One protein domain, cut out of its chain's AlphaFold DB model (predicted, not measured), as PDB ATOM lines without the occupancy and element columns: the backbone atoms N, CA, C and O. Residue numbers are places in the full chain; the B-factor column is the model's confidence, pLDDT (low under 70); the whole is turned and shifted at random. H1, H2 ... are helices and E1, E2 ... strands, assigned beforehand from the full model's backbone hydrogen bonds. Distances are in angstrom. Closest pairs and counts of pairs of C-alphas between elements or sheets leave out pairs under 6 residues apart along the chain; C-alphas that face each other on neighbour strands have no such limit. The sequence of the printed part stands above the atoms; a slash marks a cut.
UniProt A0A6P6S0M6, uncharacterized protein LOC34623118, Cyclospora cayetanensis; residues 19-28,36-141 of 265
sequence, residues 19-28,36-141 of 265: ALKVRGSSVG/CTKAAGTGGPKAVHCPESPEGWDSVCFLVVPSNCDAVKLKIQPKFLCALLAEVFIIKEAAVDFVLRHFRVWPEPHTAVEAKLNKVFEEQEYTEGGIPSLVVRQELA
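This is residues 19 to 28 and 36 to 141 of the 265 residues of the protein "uncharacterized protein LOC34623118" of Cyclospora cayetanensis (UniProt A0A6P6S0M6). A small twisted sheet of four short strands lies between H3, which covers E3 and E4, and a pair of helices, H4 and H5, that run opposite ways side by side. H6 is near the E4 edge of the sheet, and a poorly modelled loop, residues 23 to 28 and 36 to 44, reaches away toward one end of the longest axis, with H2 toward the other. The printed part has 116 residues, with six named helices and four named strands in the order E1 E2 H1 E3 H2 H3 E4 H4 H5 H6. The sheet is mixed, in the order E2 E1 E3 E4, and the class is mixed, helices and strands. The whole is compact, with a radius of gyration of the C-alphas of 14.6 A and spans of 43 by 31 by 27 A.

E1, residues 19 to 22, is antiparallel to E2, residues 45 to 48, at 134 degrees, with N 21 and O 46 2.9 A apart. H1, residues 54 to 57, is not on the sheet. E3, residues 62 to 65, is antiparallel to E1 at 150 degrees, with N 20 and O 62 3.0 A apart. E2, H1 and E3 form a split strand-helix-strand unit, two strands that follow each other among the strands with a helix between them in the chain and E1 between them in the sheet, and its crossover is right-handed. H2, residues 71 to 74, is not on the sheet. H3, residues 78 to 85, is on the sheet at a height of 9.6 A; its closest C-alphas to E3 are those of Ala 83 and Leu 63, 6.7 A apart. E4, residues 89 to 92, is parallel to E3 at 31 degrees, with N 63 and O 89 2.9 A apart. E3, H2, H3 and E4 form a strand-helix-strand unit, two parallel neighbour strands with helices between, also right-handed. H4, residues 93 to 102, and H5, residues 112 to 123, only graze the sheet. They form a helical hairpin and only just touch, with 3 pairs of C-alphas within 8 A, the closest Ala 95 and Phe 121 at 6.2 A, at a shallow tilt of 18 degrees. H6, residues 134 to 140, is not on the sheet; the closest C-alphas of H6 and E4 are Leu 134 and Phe 89, 5.9 A apart. In H3, H4, H5 and H6 every O i to N i+4 pair is within hydrogen-bond range; H1 and H2 are too short for one.

E1 begins at C-alpha 19, (-41.570, -22.235, 4.740), and is 10.2 A long. H3 is 10.9 A, E4 10.1 A, H4 14.5 A and H5 16.6 A long. H5 begins at C-alpha 112, (-57.076, -2.049, 0.178), and H6 ends at C-alpha 140, (-61.682, -31.141, -1.732).

The two C-alphas farthest apart are those of Cys 36 and Val 72, 45.0 A. Residues 29 to 35 are not printed, and C-alphas 28 and 36 are 5.4 A apart across the cut. Of the links that are printed whole, none is long. The mean pLDDT of the printed part is 78.6, and residues 19 to 28 and 36 to 46 are under 70.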
ATOM      1  N   ALA A  19     -40.340 -22.346   3.982       50.84
ATOM      2  CA  ALA A  19     -41.570 -22.235   4.740       50.84
ATOM      3  C   ALA A  19     -41.601 -20.859   5.423       50.84
ATOM      4  O   ALA A  19     -40.634 -20.475   6.090       50.84
ATOM      5  N   LEU A  20     -42.691 -20.109   5.263       52.19
ATOM      6  CA  LEU A  20     -42.913 -18.860   5.994       52.19
ATOM      7  C   LEU A  20     -43.969 -19.072   7.081       52.19
ATOM      8  O   LEU A  20     -45.077 -19.527   6.799       52.19
ATOM      9  N   LYS A  21     -43.625 -18.709   8.319       45.16
ATOM     10  CA  LYS A  21     -44.530 -18.688   9.476       45.16
ATOM     11  C   LYS A  21     -44.898 -17.254   9.823       45.16
ATOM     12  O   LYS A  21     -44.012 -16.404   9.905       45.16
ATOM     13  N   VAL A  22     -46.172 -17.000  10.113       45.00
ATOM     14  CA  VAL A  22     -46.618 -15.737  10.717       45.00
ATOM     15  C   VAL A  22     -46.611 -15.914  12.239       45.00
ATOM     16  O   VAL A  22     -47.269 -16.805  12.776       45.00
ATOM     17  N   ARG A  23     -45.814 -15.120  12.968       36.84
ATOM     18  CA  ARG A  23     -45.920 -15.067  14.440       36.84
ATOM     19  C   ARG A  23     -47.193 -14.316  14.805       36.84
ATOM     20  O   ARG A  23     -47.435 -13.279  14.209       36.84
ATOM     21  N   GLY A  24     -47.917 -14.794  15.817       38.62
ATOM     22  CA  GLY A  24     -48.896 -13.981  16.533       38.62
ATOM     23  C   GLY A  24     -48.216 -12.883  17.355       38.62
ATOM     24  O   GLY A  24     -47.063 -13.037  17.781       38.62
ATOM     25  N   SER A  25     -48.936 -11.788  17.585       36.56
ATOM     26  CA  SER A  25     -48.522 -10.720  18.495       36.56
ATOM     27  C   SER A  25     -48.413 -11.261  19.926       36.56
ATOM     28  O   SER A  25     -49.186 -12.134  20.330       36.56
ATOM     29  N   SER A  26     -47.483 -10.721  20.723       39.66
ATOM     30  CA  SER A  26     -47.378 -11.012  22.165       39.66
ATOM     31  C   SER A  26     -48.602 -10.544  22.961       39.66
ATOM     32  O   SER A  26     -48.751 -10.908  24.125       39.66
ATOM     33  N   VAL A  27     -49.463  -9.733  22.340       38.88
ATOM     34  CA  VAL A  27     -50.722  -9.242  22.897       38.88
ATOM     35  C   VAL A  27     -51.729  -9.061  21.762       38.88
ATOM     36  O   VAL A  27     -51.440  -8.377  20.780       38.88
ATOM     37  N   GLY A  28     -52.931  -9.604  21.901       42.44
ATOM     38  CA  GLY A  28     -54.076  -9.109  21.138       42.44
ATOM     39  C   GLY A  28     -55.395  -9.526  21.757       42.44
ATOM     40  O   GLY A  28     -55.433 -10.340  22.676       42.44
ATOM     41  N   CYS A  36     -55.501 -11.493  25.181       34.62
ATOM     42  CA  CYS A  36     -54.785 -12.754  25.081       34.62
ATOM     43  C   CYS A  36     -53.291 -12.498  24.839       34.62
ATOM     44  O   CYS A  36     -52.899 -11.726  23.965       34.62
ATOM     45  N   THR A  37     -52.434 -13.226  25.557       36.75
ATOM     46  CA  THR A  37     -50.965 -13.220  25.383       36.75
ATOM     47  C   THR A  37     -50.492 -13.949  24.114       36.75
ATOM     48  O   THR A  37     -49.295 -14.059  23.852       36.75
ATOM     49  N   LYS A  38     -51.441 -14.472  23.327       39.09
ATOM     50  CA  LYS A  38     -51.251 -15.145  22.037       39.09
ATOM     51  C   LYS A  38     -52.453 -14.840  21.142       39.09
ATOM     52  O   LYS A  38     -53.375 -15.645  21.053       39.09
ATOM     53  N   ALA A  39     -52.471 -13.670  20.520       36.50
ATOM     54  CA  ALA A  39     -53.476 -13.351  19.510       36.50
ATOM     55  C   ALA A  39     -52.890 -13.483  18.102       36.50
ATOM     56  O   ALA A  39     -51.692 -13.263  17.894       36.50
ATOM     57  N   ALA A  40     -53.739 -13.810  17.130       39.50
ATOM     58  CA  ALA A  40     -53.394 -13.689  15.720       39.50
ATOM     59  C   ALA A  40     -53.097 -12.205  15.412       39.50
ATOM     60  O   ALA A  40     -53.944 -11.347  15.646       39.50
ATOM     61  N   GLY A  41     -51.872 -11.884  14.977       43.81
ATOM     62  CA  GLY A  41     -51.419 -10.502  14.767       43.81
ATOM     63  C   GLY A  41     -49.966 -10.397  14.279       43.81
ATOM     64  O   GLY A  41     -49.149 -11.245  14.601       43.81
ATOM     65  N   THR A  42     -49.673  -9.343  13.515       46.38
ATOM     66  CA  THR A  42     -48.734  -9.132  12.384       46.38
ATOM     67  C   THR A  42     -47.207  -9.211  12.615       46.38
ATOM     68  O   THR A  42     -46.459  -8.329  12.192       46.38
ATOM     69  N   GLY A  43     -46.670 -10.307  13.165       50.53
ATOM     70  CA  GLY A  43     -45.206 -10.512  13.276       50.53
ATOM     71  C   GLY A  43     -44.415 -10.569  11.949       50.53
ATOM     72  O   GLY A  43     -43.198 -10.755  11.978       50.53
ATOM     73  N   GLY A  44     -45.093 -10.430  10.806       55.22
ATOM     74  CA  GLY A  44     -44.536 -10.581   9.466       55.22
ATOM     75  C   GLY A  44     -44.167 -12.033   9.130       55.22
ATOM     76  O   GLY A  44     -44.170 -12.908  10.005       55.22
ATOM     77  N   PRO A  45     -43.862 -12.317   7.855       64.31
ATOM     78  CA  PRO A  45     -43.412 -13.631   7.437       64.31
ATOM     79  C   PRO A  45     -42.002 -13.888   7.972       64.31
ATOM     80  O   PRO A  45     -41.094 -13.072   7.806       64.31
ATOM     81  N   LYS A  46     -41.798 -15.049   8.594       68.25
ATOM     82  CA  LYS A  46     -40.480 -15.520   9.019       68.25
ATOM     83  C   LYS A  46     -40.124 -16.805   8.288       68.25
ATOM     84  O   LYS A  46     -40.879 -17.769   8.369       68.25
ATOM     85  N   ALA A  47     -38.943 -16.838   7.673       71.06
ATOM     86  CA  ALA A  47     -38.356 -18.076   7.176       71.06
ATOM     87  C   ALA A  47     -38.135 -19.063   8.330       71.06
ATOM     88  O   ALA A  47     -37.533 -18.724   9.356       71.06
ATOM     89  N   VAL A  48     -38.645 -20.277   8.169       71.25
ATOM     90  CA  VAL A  48     -38.455 -21.375   9.116       71.25
ATOM     91  C   VAL A  48     -37.787 -22.555   8.428       71.25
ATOM     92  O   VAL A  48     -37.847 -22.709   7.207       71.25
ATOM     93  N   HIS A  49     -37.140 -23.395   9.232       74.44
ATOM     94  CA  HIS A  49     -36.697 -24.698   8.760       74.44
ATOM     95  C   HIS A  49     -37.908 -25.541   8.356       74.44
ATOM     96  O   HIS A  49     -38.996 -25.390   8.916       74.44
ATOM     97  N   CYS A  50     -37.700 -26.424   7.379       75.94
ATOM     98  CA  CYS A  50     -38.724 -27.371   6.969       75.94
ATOM     99  C   CYS A  50     -39.158 -28.204   8.183       75.94
ATOM    100  O   CYS A  50     -38.283 -28.775   8.840       75.94
ATOM    101  N   PRO A  51     -40.464 -28.294   8.485       79.88
ATOM    102  CA  PRO A  51     -40.925 -29.147   9.563       79.88
ATOM    103  C   PRO A  51     -40.585 -30.612   9.291       79.88
ATOM    104  O   PRO A  51     -40.774 -31.109   8.177       79.88
ATOM    105  N   GLU A  52     -40.092 -31.295  10.320       74.50
ATOM    106  CA  GLU A  52     -39.808 -32.733  10.282       74.50
ATOM    107  C   GLU A  52     -41.012 -33.562  10.749       74.50
ATOM    108  O   GLU A  52     -41.175 -34.705  10.325       74.50
ATOM    109  N   SER A  53     -41.877 -32.975  11.585       80.12
ATOM    110  CA  SER A  53     -43.100 -33.609  12.075       80.12
ATOM    111  C   SER A  53     -44.343 -33.091  11.342       80.12
ATOM    112  O   SER A  53     -44.344 -31.938  10.889       80.12
ATOM    113  N   PRO A  54     -45.410 -33.903  11.238       81.69
ATOM    114  CA  PRO A  54     -46.676 -33.485  10.640       81.69
ATOM    115  C   PRO A  54     -47.264 -32.216  11.270       81.69
ATOM    116  O   PRO A  54     -47.641 -31.299  10.551       81.69
ATOM    117  N   GLU A  55     -47.255 -32.104  12.599       82.75
ATOM    118  CA  GLU A  55     -47.856 -30.982  13.345       82.75
ATOM    119  C   GLU A  55     -47.126 -29.659  13.088       82.75
ATOM    120  O   GLU A  55     -47.693 -28.571  13.193       82.75
ATOM    121  N   GLY A  56     -45.836 -29.722  12.747       81.00
ATOM    122  CA  GLY A  56     -45.078 -28.522  12.419       81.00
ATOM    123  C   GLY A  56     -45.575 -27.845  11.136       81.00
ATOM    124  O   GLY A  56     -45.463 -26.617  11.021       81.00
ATOM    125  N   TRP A  57     -46.163 -28.617  10.213       84.25
ATOM    126  CA  TRP A  57     -46.722 -28.115   8.959       84.25
ATOM    127  C   TRP A  57     -47.978 -27.266   9.153       84.25
ATOM    128  O   TRP A  57     -48.140 -26.299   8.415       84.25
ATOM    129  N   ASP A  58     -48.771 -27.503  10.204       78.88
ATOM    130  CA  ASP A  58     -49.969 -26.700  10.516       78.88
ATOM    131  C   ASP A  58     -49.637 -25.225  10.831       78.88
ATOM    132  O   ASP A  58     -50.512 -24.365  10.891       78.88
ATOM    133  N   SER A  59     -48.355 -24.906  11.052       76.19
ATOM    134  CA  SER A  59     -47.887 -23.541  11.311       76.19
ATOM    135  C   SER A  59     -47.161 -22.875  10.138       76.19
ATOM    136  O   SER A  59     -46.620 -21.775  10.302       76.19
ATOM    137  N   VAL A  60     -47.121 -23.534   8.979       81.88
ATOM    138  CA  VAL A  60     -46.533 -23.015   7.740       81.88
ATOM    139  C   VAL A  60     -47.638 -22.398   6.890       81.88
ATOM    140  O   VAL A  60     -48.607 -23.061   6.553       81.88
ATOM    141  N   CYS A  61     -47.489 -21.128   6.517       82.62
ATOM    142  CA  CYS A  61     -48.479 -20.434   5.688       82.62
ATOM    143  C   CYS A  61     -48.123 -20.505   4.204       82.62
ATOM    144  O   CYS A  61     -48.995 -20.715   3.365       82.62
ATOM    145  N   PHE A  62     -46.834 -20.344   3.891       86.94
ATOM    146  CA  PHE A  62     -46.352 -20.317   2.516       86.94
ATOM    147  C   PHE A  62     -45.224 -21.306   2.293       86.94
ATOM    148  O   PHE A  62     -44.332 -21.426   3.135       86.94
ATOM    149  N   LEU A  63     -45.230 -21.922   1.116       91.31
ATOM    150  CA  LEU A  63     -44.076 -22.570   0.522       91.31
ATOM    151  C   LEU A  63     -43.637 -21.740  -0.682       91.31
ATOM    152  O   LEU A  63     -44.395 -21.577  -1.634       91.31
ATOM    153  N   VAL A  64     -42.406 -21.242  -0.651       88.75
ATOM    154  CA  VAL A  64     -41.844 -20.484  -1.774       88.75
ATOM    155  C   VAL A  64     -41.139 -21.438  -2.734       88.75
ATOM    156  O   VAL A  64     -40.314 -22.234  -2.285       88.75
ATOM    157  N   VAL A  65     -41.441 -21.343  -4.030       89.44
ATOM    158  CA  VAL A  65     -40.779 -22.098  -5.107       89.44
ATOM    159  C   VAL A  65     -40.108 -21.154  -6.113       89.44
ATOM    160  O   VAL A  65     -40.586 -20.032  -6.303       89.44
ATOM    161  N   PRO A  66     -39.031 -21.577  -6.803       88.88
ATOM    162  CA  PRO A  66     -38.429 -20.763  -7.853       88.88
ATOM    163  C   PRO A  66     -39.438 -20.452  -8.962       88.88
ATOM    164  O   PRO A  66     -40.173 -21.338  -9.406       88.88
ATOM    165  N   SER A  67     -39.437 -19.214  -9.461       87.00
ATOM    166  CA  SER A  67     -40.386 -18.776 -10.499       87.00
ATOM    167  C   SER A  67     -40.294 -19.591 -11.797       87.00
ATOM    168  O   SER A  67     -41.300 -19.746 -12.479       87.00
ATOM    169  N   ASN A  68     -39.111 -20.142 -12.102       86.81
ATOM    170  CA  ASN A  68     -38.825 -20.949 -13.296       86.81
ATOM    171  C   ASN A  68     -38.554 -22.429 -12.953       86.81
ATOM    172  O   ASN A  68     -37.688 -23.065 -13.558       86.81
ATOM    173  N   CYS A  69     -39.203 -22.968 -11.918       86.75
ATOM    174  CA  CYS A  69     -38.962 -24.346 -11.492       86.75
ATOM    175  C   CYS A  69     -39.488 -25.387 -12.500       86.75
ATOM    176  O   CYS A  69     -40.511 -25.211 -13.154       86.75
ATOM    177  N   ASP A  70     -38.786 -26.518 -12.595       88.75
ATOM    178  CA  ASP A  70     -39.227 -27.671 -13.381       88.75
ATOM    179  C   ASP A  70     -40.321 -28.433 -12.617       88.75
ATOM    180  O   ASP A  70     -40.056 -29.054 -11.581       88.75
ATOM    181  N   ALA A  71     -41.542 -28.416 -13.153       88.75
ATOM    182  CA  ALA A  71     -42.701 -29.069 -12.555       88.75
ATOM    183  C   ALA A  71     -42.497 -30.573 -12.304       88.75
ATOM    184  O   ALA A  71     -43.008 -31.111 -11.323       88.75
ATOM    185  N   VAL A  72     -41.750 -31.278 -13.159       88.81
ATOM    186  CA  VAL A  72     -41.505 -32.719 -13.000       88.81
ATOM    187  C   VAL A  72     -40.587 -32.973 -11.809       88.81
ATOM    188  O   VAL A  72     -40.864 -33.855 -10.997       88.81
ATOM    189  N   LYS A  73     -39.525 -32.173 -11.668       89.56
ATOM    190  CA  LYS A  73     -38.600 -32.273 -10.529       89.56
ATOM    191  C   LYS A  73     -39.251 -31.837  -9.226       89.56
ATOM    192  O   LYS A  73     -38.961 -32.429  -8.190       89.56
ATOM    193  N   LEU A  74     -40.116 -30.827  -9.270       89.25
ATOM    194  CA  LEU A  74     -40.792 -30.301  -8.087       89.25
ATOM    195  C   LEU A  74     -41.756 -31.329  -7.479       89.25
ATOM    196  O   LEU A  74     -41.770 -31.518  -6.266       89.25
ATOM    197  N   LYS A  75     -42.486 -32.070  -8.320       90.62
ATOM    198  CA  LYS A  75     -43.459 -33.103  -7.912       90.62
ATOM    199  C   LYS A  75     -42.880 -34.291  -7.147       90.62
ATOM    200  O   LYS A  75     -43.645 -35.071  -6.592       90.62
ATOM    201  N   ILE A  76     -41.560 -34.444  -7.126       89.19
ATOM    202  CA  ILE A  76     -40.873 -35.475  -6.338       89.19
ATOM    203  C   ILE A  76     -40.139 -34.890  -5.125       89.19
ATOM    204  O   ILE A  76     -39.518 -35.636  -4.373       89.19
ATOM    205  N   GLN A  77     -40.191 -33.567  -4.919       91.19
ATOM    206  CA  GLN A  77     -39.534 -32.935  -3.779       91.19
ATOM    207  C   GLN A  77     -40.324 -33.190  -2.490       91.19
ATOM    208  O   GLN A  77     -41.502 -32.827  -2.421       91.19
ATOM    209  N   PRO A  78     -39.683 -33.714  -1.428       91.00
ATOM    210  CA  PRO A  78     -40.351 -34.014  -0.163       91.00
ATOM    211  C   PRO A  78     -41.126 -32.827   0.415       91.00
ATOM    212  O   PRO A  78     -42.294 -32.958   0.762       91.00
ATOM    213  N   LYS A  79     -40.506 -31.638   0.459       90.19
ATOM    214  CA  LYS A  79     -41.135 -30.458   1.070       90.19
ATOM    215  C   LYS A  79     -42.323 -29.950   0.246       90.19
ATOM    216  O   LYS A  79     -43.278 -29.448   0.823       90.19
ATOM    217  N   PHE A  80     -42.281 -30.104  -1.079       93.00
ATOM    218  CA  PHE A  80     -43.399 -29.750  -1.952       93.00
ATOM    219  C   PHE A  80     -44.599 -30.675  -1.725       93.00
ATOM    220  O   PHE A  80     -45.721 -30.208  -1.565       93.00
ATOM    221  N   LEU A  81     -44.353 -31.983  -1.628       94.38
ATOM    222  CA  LEU A  81     -45.392 -32.977  -1.349       94.38
ATOM    223  C   LEU A  81     -46.029 -32.778   0.032       94.38
ATOM    224  O   LEU A  81     -47.253 -32.817   0.148       94.38
ATOM    225  N   CYS A  82     -45.217 -32.515   1.060       92.94
ATOM    226  CA  CYS A  82     -45.722 -32.192   2.391       92.94
ATOM    227  C   CYS A  82     -46.544 -30.895   2.391       92.94
ATOM    228  O   CYS A  82     -47.618 -30.870   2.978       92.94
ATOM    229  N   ALA A  83     -46.083 -29.845   1.702       92.38
ATOM    230  CA  ALA A  83     -46.800 -28.574   1.610       92.38
ATOM    231  C   ALA A  83     -48.162 -28.710   0.916       92.38
ATOM    232  O   ALA A  83     -49.136 -28.121   1.376       92.38
ATOM    233  N   LEU A  84     -48.242 -29.503  -0.159       93.56
ATOM    234  CA  LEU A  84     -49.515 -29.795  -0.820       93.56
ATOM    235  C   LEU A  84     -50.505 -30.429   0.159       93.56
ATOM    236  O   LEU A  84     -51.618 -29.934   0.297       93.56
ATOM    237  N   LEU A  85     -50.084 -31.493   0.853       92.69
ATOM    238  CA  LEU A  85     -50.918 -32.213   1.821       92.69
ATOM    239  C   LEU A  85     -51.314 -31.381   3.038       92.69
ATOM    240  O   LEU A  85     -52.408 -31.562   3.561       92.69
ATOM    241  N   ALA A  86     -50.427 -30.496   3.482       90.00
ATOM    242  CA  ALA A  86     -50.660 -29.598   4.604       90.00
ATOM    243  C   ALA A  86     -51.462 -28.345   4.220       90.00
ATOM    244  O   ALA A  86     -51.562 -27.430   5.031       90.00
ATOM    245  N   GLU A  87     -51.988 -28.277   2.991       88.81
ATOM    246  CA  GLU A  87     -52.799 -27.153   2.511       88.81
ATOM    247  C   GLU A  87     -52.063 -25.808   2.635       88.81
ATOM    248  O   GLU A  87     -52.645 -24.755   2.877       88.81
ATOM    249  N   VAL A  88     -50.743 -25.843   2.446       90.19
ATOM    250  CA  VAL A  88     -49.891 -24.654   2.457       90.19
ATOM    251  C   VAL A  88     -50.070 -23.898   1.144       90.19
ATOM    252  O   VAL A  88     -50.183 -24.506   0.073       90.19
ATOM    253  N   PHE A  89     -50.053 -22.567   1.196       90.56
ATOM    254  CA  PHE A  89     -50.118 -21.742  -0.005       90.56
ATOM    255  C   PHE A  89     -48.769 -21.768  -0.733       90.56
ATOM    256  O   PHE A  89     -47.744 -21.365  -0.183       90.56
ATOM    257  N   ILE A  90     -48.732 -22.268  -1.967       92.94
ATOM    258  CA  ILE A  90     -47.476 -22.416  -2.709       92.94
ATOM    259  C   ILE A  90     -47.332 -21.239  -3.664       92.94
ATOM    260  O   ILE A  90     -48.103 -21.123  -4.611       92.94
ATOM    261  N   ILE A  91     -46.340 -20.386  -3.432       91.56
ATOM    262  CA  ILE A  91     -46.130 -19.151  -4.193       91.56
ATOM    263  C   ILE A  91     -44.773 -19.154  -4.885       91.56
ATOM    264  O   ILE A  91     -43.787 -19.690  -4.374       91.56
ATOM    265  N   LYS A  92     -44.704 -18.513  -6.047       92.31
ATOM    266  CA  LYS A  92     -43.439 -18.255  -6.737       92.31
ATOM    267  C   LYS A  92     -42.619 -17.205  -5.988       92.31
ATOM    268  O   LYS A  92     -43.162 -16.290  -5.371       92.31
ATOM    269  N   GLU A  93     -41.300 -17.297  -6.097       89.44
ATOM    270  CA  GLU A  93     -40.337 -16.348  -5.520       89.44
ATOM    271  C   GLU A  93     -40.651 -14.884  -5.874       89.44
ATOM    272  O   GLU A  93     -40.497 -13.998  -5.034       89.44
ATOM    273  N   ALA A  94     -41.198 -14.630  -7.066       88.69
ATOM    274  CA  ALA A  94     -41.624 -13.296  -7.495       88.69
ATOM    275  C   ALA A  94     -42.633 -12.622  -6.537       88.69
ATOM    276  O   ALA A  94     -42.630 -11.396  -6.403       88.69
ATOM    277  N   ALA A  95     -43.464 -13.393  -5.827       87.94
ATOM    278  CA  ALA A  95     -44.341 -12.854  -4.789       87.94
ATOM    279  C   ALA A  95     -43.555 -12.334  -3.581       87.94
ATOM    280  O   ALA A  95     -43.870 -11.276  -3.038       87.94
ATOM    281  N   VAL A  96     -42.511 -13.055  -3.168       84.38
ATOM    282  CA  VAL A  96     -41.637 -12.634  -2.067       84.38
ATOM    283  C   VAL A  96     -40.881 -11.370  -2.461       84.38
ATOM    284  O   VAL A  96     -40.846 -10.418  -1.683       84.38
ATOM    285  N   ASP A  97     -40.367 -11.307  -3.687       84.75
ATOM    286  CA  ASP A  97     -39.741 -10.101  -4.235       84.75
ATOM    287  C   ASP A  97     -40.680  -8.896  -4.196       84.75
ATOM    288  O   ASP A  97     -40.286  -7.798  -3.791       84.75
ATOM    289  N   PHE A  98     -41.938  -9.090  -4.596       86.56
ATOM    290  CA  PHE A  98     -42.948  -8.044  -4.509       86.56
ATOM    291  C   PHE A  98     -43.147  -7.588  -3.062       86.56
ATOM    292  O   PHE A  98     -43.143  -6.379  -2.808       86.56
ATOM    293  N   VAL A  99     -43.261  -8.535  -2.122       82.62
ATOM    294  CA  VAL A  99     -43.442  -8.238  -0.697       82.62
ATOM    295  C   VAL A  99     -42.285  -7.394  -0.166       82.62
ATOM    296  O   VAL A  99     -42.503  -6.329   0.407       82.62
ATOM    297  N   LEU A 100     -41.048  -7.831  -0.405       80.94
ATOM    298  CA  LEU A 100     -39.846  -7.176   0.113       80.94
ATOM    299  C   LEU A 100     -39.618  -5.780  -0.472       80.94
ATOM    300  O   LEU A 100     -39.072  -4.914   0.210       80.94
ATOM    301  N   ARG A 101     -40.042  -5.540  -1.718       84.88
ATOM    302  CA  ARG A 101     -39.912  -4.224  -2.366       84.88
ATOM    303  C   ARG A 101     -40.951  -3.214  -1.886       84.88
ATOM    304  O   ARG A 101     -40.647  -2.025  -1.837       84.88
ATOM    305  N   HIS A 102     -42.161  -3.665  -1.555       80.50
ATOM    306  CA  HIS A 102     -43.297  -2.769  -1.318       80.50
ATOM    307  C   HIS A 102     -43.709  -2.658   0.151       80.50
ATOM    308  O   HIS A 102     -44.346  -1.671   0.519       80.50
ATOM    309  N   PHE A 103     -43.335  -3.616   1.002       73.75
ATOM    310  CA  PHE A 103     -43.795  -3.669   2.387       73.75
ATOM    311  C   PHE A 103     -42.634  -3.691   3.371       73.75
ATOM    312  O   PHE A 103     -41.806  -4.597   3.387       73.75
ATOM    313  N   ARG A 104     -42.619  -2.693   4.258       72.62
ATOM    314  CA  ARG A 104     -41.777  -2.705   5.467       72.62
ATOM    315  C   ARG A 104     -42.479  -3.351   6.659       72.62
ATOM    316  O   ARG A 104     -41.816  -3.834   7.570       72.62
ATOM    317  N   VAL A 105     -43.810  -3.327   6.649       71.12
ATOM    318  CA  VAL A 105     -44.696  -3.904   7.661       71.12
ATOM    319  C   VAL A 105     -45.771  -4.685   6.919       71.12
ATOM    320  O   VAL A 105     -46.206  -4.260   5.847       71.12
ATOM    321  N   TRP A 106     -46.160  -5.838   7.463       72.44
ATOM    322  CA  TRP A 106     -47.233  -6.637   6.879       72.44
ATOM    323  C   TRP A 106     -48.550  -5.842   6.876       72.44
ATOM    324  O   TRP A 106     -48.835  -5.199   7.890       72.44
ATOM    325  N   PRO A 107     -49.334  -5.860   5.783       71.69
ATOM    326  CA  PRO A 107     -50.592  -5.121   5.715       71.69
ATOM    327  C   PRO A 107     -51.567  -5.496   6.832       71.69
ATOM    328  O   PRO A 107     -51.626  -6.651   7.259       71.69
ATOM    329  N   GLU A 108     -52.347  -4.518   7.289       74.56
ATOM    330  CA  GLU A 108     -53.450  -4.775   8.212       74.56
ATOM    331  C   GLU A 108     -54.612  -5.481   7.496       74.56
ATOM    332  O   GLU A 108     -54.861  -5.187   6.317       74.56
ATOM    333  N   PRO A 109     -55.345  -6.364   8.200       73.50
ATOM    334  CA  PRO A 109     -56.529  -7.013   7.655       73.50
ATOM    335  C   PRO A 109     -57.598  -6.021   7.186       73.50
ATOM    336  O   PRO A 109     -57.770  -4.949   7.764       73.50
ATOM    337  N   HIS A 110     -58.359  -6.413   6.168       77.38
ATOM    338  CA  HIS A 110     -59.478  -5.675   5.578       77.38
ATOM    339  C   HIS A 110     -59.098  -4.312   4.978       77.38
ATOM    340  O   HIS A 110     -59.941  -3.424   4.840       77.38
ATOM    341  N   THR A 111     -57.835  -4.142   4.576       82.00
ATOM    342  CA  THR A 111     -57.355  -2.925   3.906       82.00
ATOM    343  C   THR A 111     -57.239  -3.112   2.393       82.00
ATOM    344  O   THR A 111     -56.986  -4.206   1.891       82.00
ATOM    345  N   ALA A 112     -57.336  -2.019   1.625       88.25
ATOM    346  CA  ALA A 112     -57.076  -2.049   0.178       88.25
ATOM    347  C   ALA A 112     -55.646  -2.523  -0.157       88.25
ATOM    348  O   ALA A 112     -55.380  -3.072  -1.227       88.25
ATOM    349  N   VAL A 113     -54.720  -2.308   0.777       84.19
ATOM    350  CA  VAL A 113     -53.325  -2.724   0.675       84.19
ATOM    351  C   VAL A 113     -53.195  -4.243   0.815       84.19
ATOM    352  O   VAL A 113     -52.504  -4.863   0.006       84.19
ATOM    353  N   GLU A 114     -53.889  -4.847   1.782       83.50
ATOM    354  CA  GLU A 114     -53.997  -6.305   1.902       83.50
ATOM    355  C   GLU A 114     -54.667  -6.911   0.664       83.50
ATOM    356  O   GLU A 114     -54.136  -7.856   0.092       83.50
ATOM    357  N   ALA A 115     -55.765  -6.324   0.176       86.06
ATOM    358  CA  ALA A 115     -56.439  -6.808  -1.032       86.06
ATOM    359  C   ALA A 115     -55.499  -6.832  -2.254       86.06
ATOM    360  O   ALA A 115     -55.498  -7.787  -3.032       86.06
ATOM    361  N   LYS A 116     -54.641  -5.812  -2.400       88.75
ATOM    362  CA  LYS A 116     -53.606  -5.785  -3.445       88.75
ATOM    363  C   LYS A 116     -52.565  -6.890  -3.252       88.75
ATOM    364  O   LYS A 116     -52.132  -7.478  -4.239       88.75
ATOM    365  N   LEU A 117     -52.151  -7.157  -2.014       85.44
ATOM    366  CA  LEU A 117     -51.201  -8.226  -1.708       85.44
ATOM    367  C   LEU A 117     -51.794  -9.612  -1.999       85.44
ATOM    368  O   LEU A 117     -51.131 -10.425  -2.636       85.44
ATOM    369  N   ASN A 118     -53.045  -9.853  -1.606       87.75
ATOM    370  CA  ASN A 118     -53.744 -11.113  -1.868       87.75
ATOM    371  C   ASN A 118     -53.849 -11.386  -3.368       87.75
ATOM    372  O   ASN A 118     -53.501 -12.477  -3.805       87.75
ATOM    373  N   LYS A 119     -54.183 -10.365  -4.167       92.56
ATOM    374  CA  LYS A 119     -54.189 -10.478  -5.630       92.56
ATOM    375  C   LYS A 119     -52.825 -10.897  -6.190       92.56
ATOM    376  O   LYS A 119     -52.761 -11.726  -7.088       92.56
ATOM    377  N   VAL A 120     -51.727 -10.362  -5.650       92.69
ATOM    378  CA  VAL A 120     -50.379 -10.792  -6.059       92.69
ATOM    379  C   VAL A 120     -50.121 -12.243  -5.668       92.69
ATOM    380  O   VAL A 120     -49.542 -12.979  -6.460       92.69
ATOM    381  N   PHE A 121     -50.536 -12.686  -4.480       91.12
ATOM    382  CA  PHE A 121     -50.371 -14.089  -4.098       91.12
ATOM    383  C   PHE A 121     -51.196 -15.041  -4.961       91.12
ATOM    384  O   PHE A 121     -50.673 -16.082  -5.339       91.12
ATOM    385  N   GLU A 122     -52.421 -14.671  -5.326       92.50
ATOM    386  CA  GLU A 122     -53.252 -15.427  -6.270       92.50
ATOM    387  C   GLU A 122     -52.589 -15.512  -7.654       92.50
ATOM    388  O   GLU A 122     -52.460 -16.595  -8.220       92.50
ATOM    389  N   GLU A 123     -52.089 -14.391  -8.187       94.75
ATOM    390  CA  GLU A 123     -51.392 -14.348  -9.483       94.75
ATOM    391  C   GLU A 123     -50.071 -15.136  -9.485       94.75
ATOM    392  O   GLU A 123     -49.637 -15.631 -10.526       94.75
ATOM    393  N   GLN A 124     -49.408 -15.225  -8.332       94.88
ATOM    394  CA  GLN A 124     -48.128 -15.915  -8.163       94.88
ATOM    395  C   GLN A 124     -48.271 -17.317  -7.569       94.88
ATOM    396  O   GLN A 124     -47.254 -17.949  -7.260       94.88
ATOM    397  N   GLU A 125     -49.494 -17.820  -7.411       95.00
ATOM    398  CA  GLU A 125     -49.714 -19.182  -6.957       95.00
ATOM    399  C   GLU A 125     -49.128 -20.184  -7.960       95.00
ATOM    400  O   GLU A 125     -49.272 -20.071  -9.181       95.00
ATOM    401  N   TYR A 126     -48.463 -21.211  -7.439       93.62
ATOM    402  CA  TYR A 126     -47.967 -22.302  -8.255       93.62
ATOM    403  C   TYR A 126     -49.082 -23.306  -8.588       93.62
ATOM    404  O   TYR A 126     -49.451 -24.139  -7.759       93.62
ATOM    405  N   THR A 127     -49.562 -23.272  -9.834       93.00
ATOM    406  CA  THR A 127     -50.585 -24.195 -10.378       93.00
ATOM    407  C   THR A 127     -50.110 -24.974 -11.616       93.00
ATOM    408  O   THR A 127     -50.861 -25.711 -12.262       93.00
ATOM    409  N   GLU A 128     -48.832 -24.841 -11.973       91.62
ATOM    410  CA  GLU A 128     -48.268 -25.457 -13.173       91.62
ATOM    411  C   GLU A 128     -48.218 -26.988 -13.093       91.62
ATOM    412  O   GLU A 128     -48.216 -27.604 -12.028       91.62
ATOM    413  N   GLY A 129     -48.179 -27.636 -14.261       86.44
ATOM    414  CA  GLY A 129     -48.125 -29.093 -14.345       86.44
ATOM    415  C   GLY A 129     -49.396 -29.791 -13.848       86.44
ATOM    416  O   GLY A 129     -49.341 -30.990 -13.577       86.44
ATOM    417  N   GLY A 130     -50.523 -29.088 -13.728       89.06
ATOM    418  CA  GLY A 130     -51.787 -29.653 -13.244       89.06
ATOM    419  C   GLY A 130     -51.853 -29.796 -11.724       89.06
ATOM    420  O   GLY A 130     -52.567 -30.667 -11.236       89.06
ATOM    421  N   ILE A 131     -51.082 -28.988 -10.991       92.50
ATOM    422  CA  ILE A 131     -51.197 -28.879  -9.536       92.50
ATOM    423  C   ILE A 131     -52.429 -28.017  -9.213       92.50
ATOM    424  O   ILE A 131     -52.514 -26.895  -9.712       92.50
ATOM    425  N   PRO A 132     -53.389 -28.510  -8.411       92.00
ATOM    426  CA  PRO A 132     -54.567 -27.729  -8.042       92.00
ATOM    427  C   PRO A 132     -54.179 -26.540  -7.161       92.00
ATOM    428  O   PRO A 132     -53.238 -26.651  -6.374       92.00
ATOM    429  N   SER A 133     -54.918 -25.433  -7.260       92.75
ATOM    430  CA  SER A 133     -54.758 -24.283  -6.361       92.75
ATOM    431  C   SER A 133     -55.103 -24.644  -4.915       92.75
ATOM    432  O   SER A 133     -55.744 -25.661  -4.644       92.75
ATOM    433  N   LEU A 134     -54.700 -23.798  -3.970       91.75
ATOM    434  CA  LEU A 134     -55.022 -23.916  -2.556       91.75
ATOM    435  C   LEU A 134     -56.533 -23.984  -2.344       91.75
ATOM    436  O   LEU A 134     -56.988 -24.865  -1.624       91.75
ATOM    437  N   VAL A 135     -57.290 -23.114  -3.017       90.19
ATOM    438  CA  VAL A 135     -58.758 -23.094  -2.937       90.19
ATOM    439  C   VAL A 135     -59.336 -24.449  -3.336       90.19
ATOM    440  O   VAL A 135     -60.087 -25.042  -2.572       90.19
ATOM    441  N   VAL A 136     -58.910 -24.997  -4.479       90.06
ATOM    442  CA  VAL A 136     -59.381 -26.312  -4.945       90.06
ATOM    443  C   VAL A 136     -58.983 -27.422  -3.971       90.06
ATOM    444  O   VAL A 136     -59.772 -28.328  -3.714       90.06
ATOM    445  N   ARG A 137     -57.771 -27.372  -3.402       90.56
ATOM    446  CA  ARG A 137     -57.350 -28.353  -2.392       90.56
ATOM    447  C   ARG A 137     -58.242 -28.287  -1.152       90.56
ATOM    448  O   ARG A 137     -58.696 -29.341  -0.726       90.56
ATOM    449  N   GLN A 138     -58.530 -27.089  -0.644       87.12
ATOM    450  CA  GLN A 138     -59.377 -26.861   0.533       87.12
ATOM    451  C   GLN A 138     -60.829 -27.292   0.302       87.12
ATOM    452  O   GLN A 138     -61.421 -27.932   1.165       87.12
ATOM    453  N   GLU A 139     -61.392 -27.011  -0.875       87.75
ATOM    454  CA  GLU A 139     -62.735 -27.473  -1.257       87.75
ATOM    455  C   GLU A 139     -62.837 -29.004  -1.275       87.75
ATOM    456  O   GLU A 139     -63.862 -29.572  -0.908       87.75
ATOM    457  N   LEU A 140     -61.763 -29.681  -1.684       83.69
ATOM    458  CA  LEU A 140     -61.682 -31.141  -1.732       83.69
ATOM    459  C   LEU A 140     -61.233 -31.767  -0.398       83.69
ATOM    460  O   LEU A 140     -61.256 -32.990  -0.256       83.69
ATOM    461  N   ALA A 141     -60.788 -30.966   0.570       74.50
ATOM    462  CA  ALA A 141     -60.173 -31.424   1.811       74.50
ATOM    463  C   ALA A 141     -61.175 -31.546   2.969       74.50
ATOM    464  O   ALA A 141     -60.863 -31.126   4.079       74.50
TER     465      ALA A 141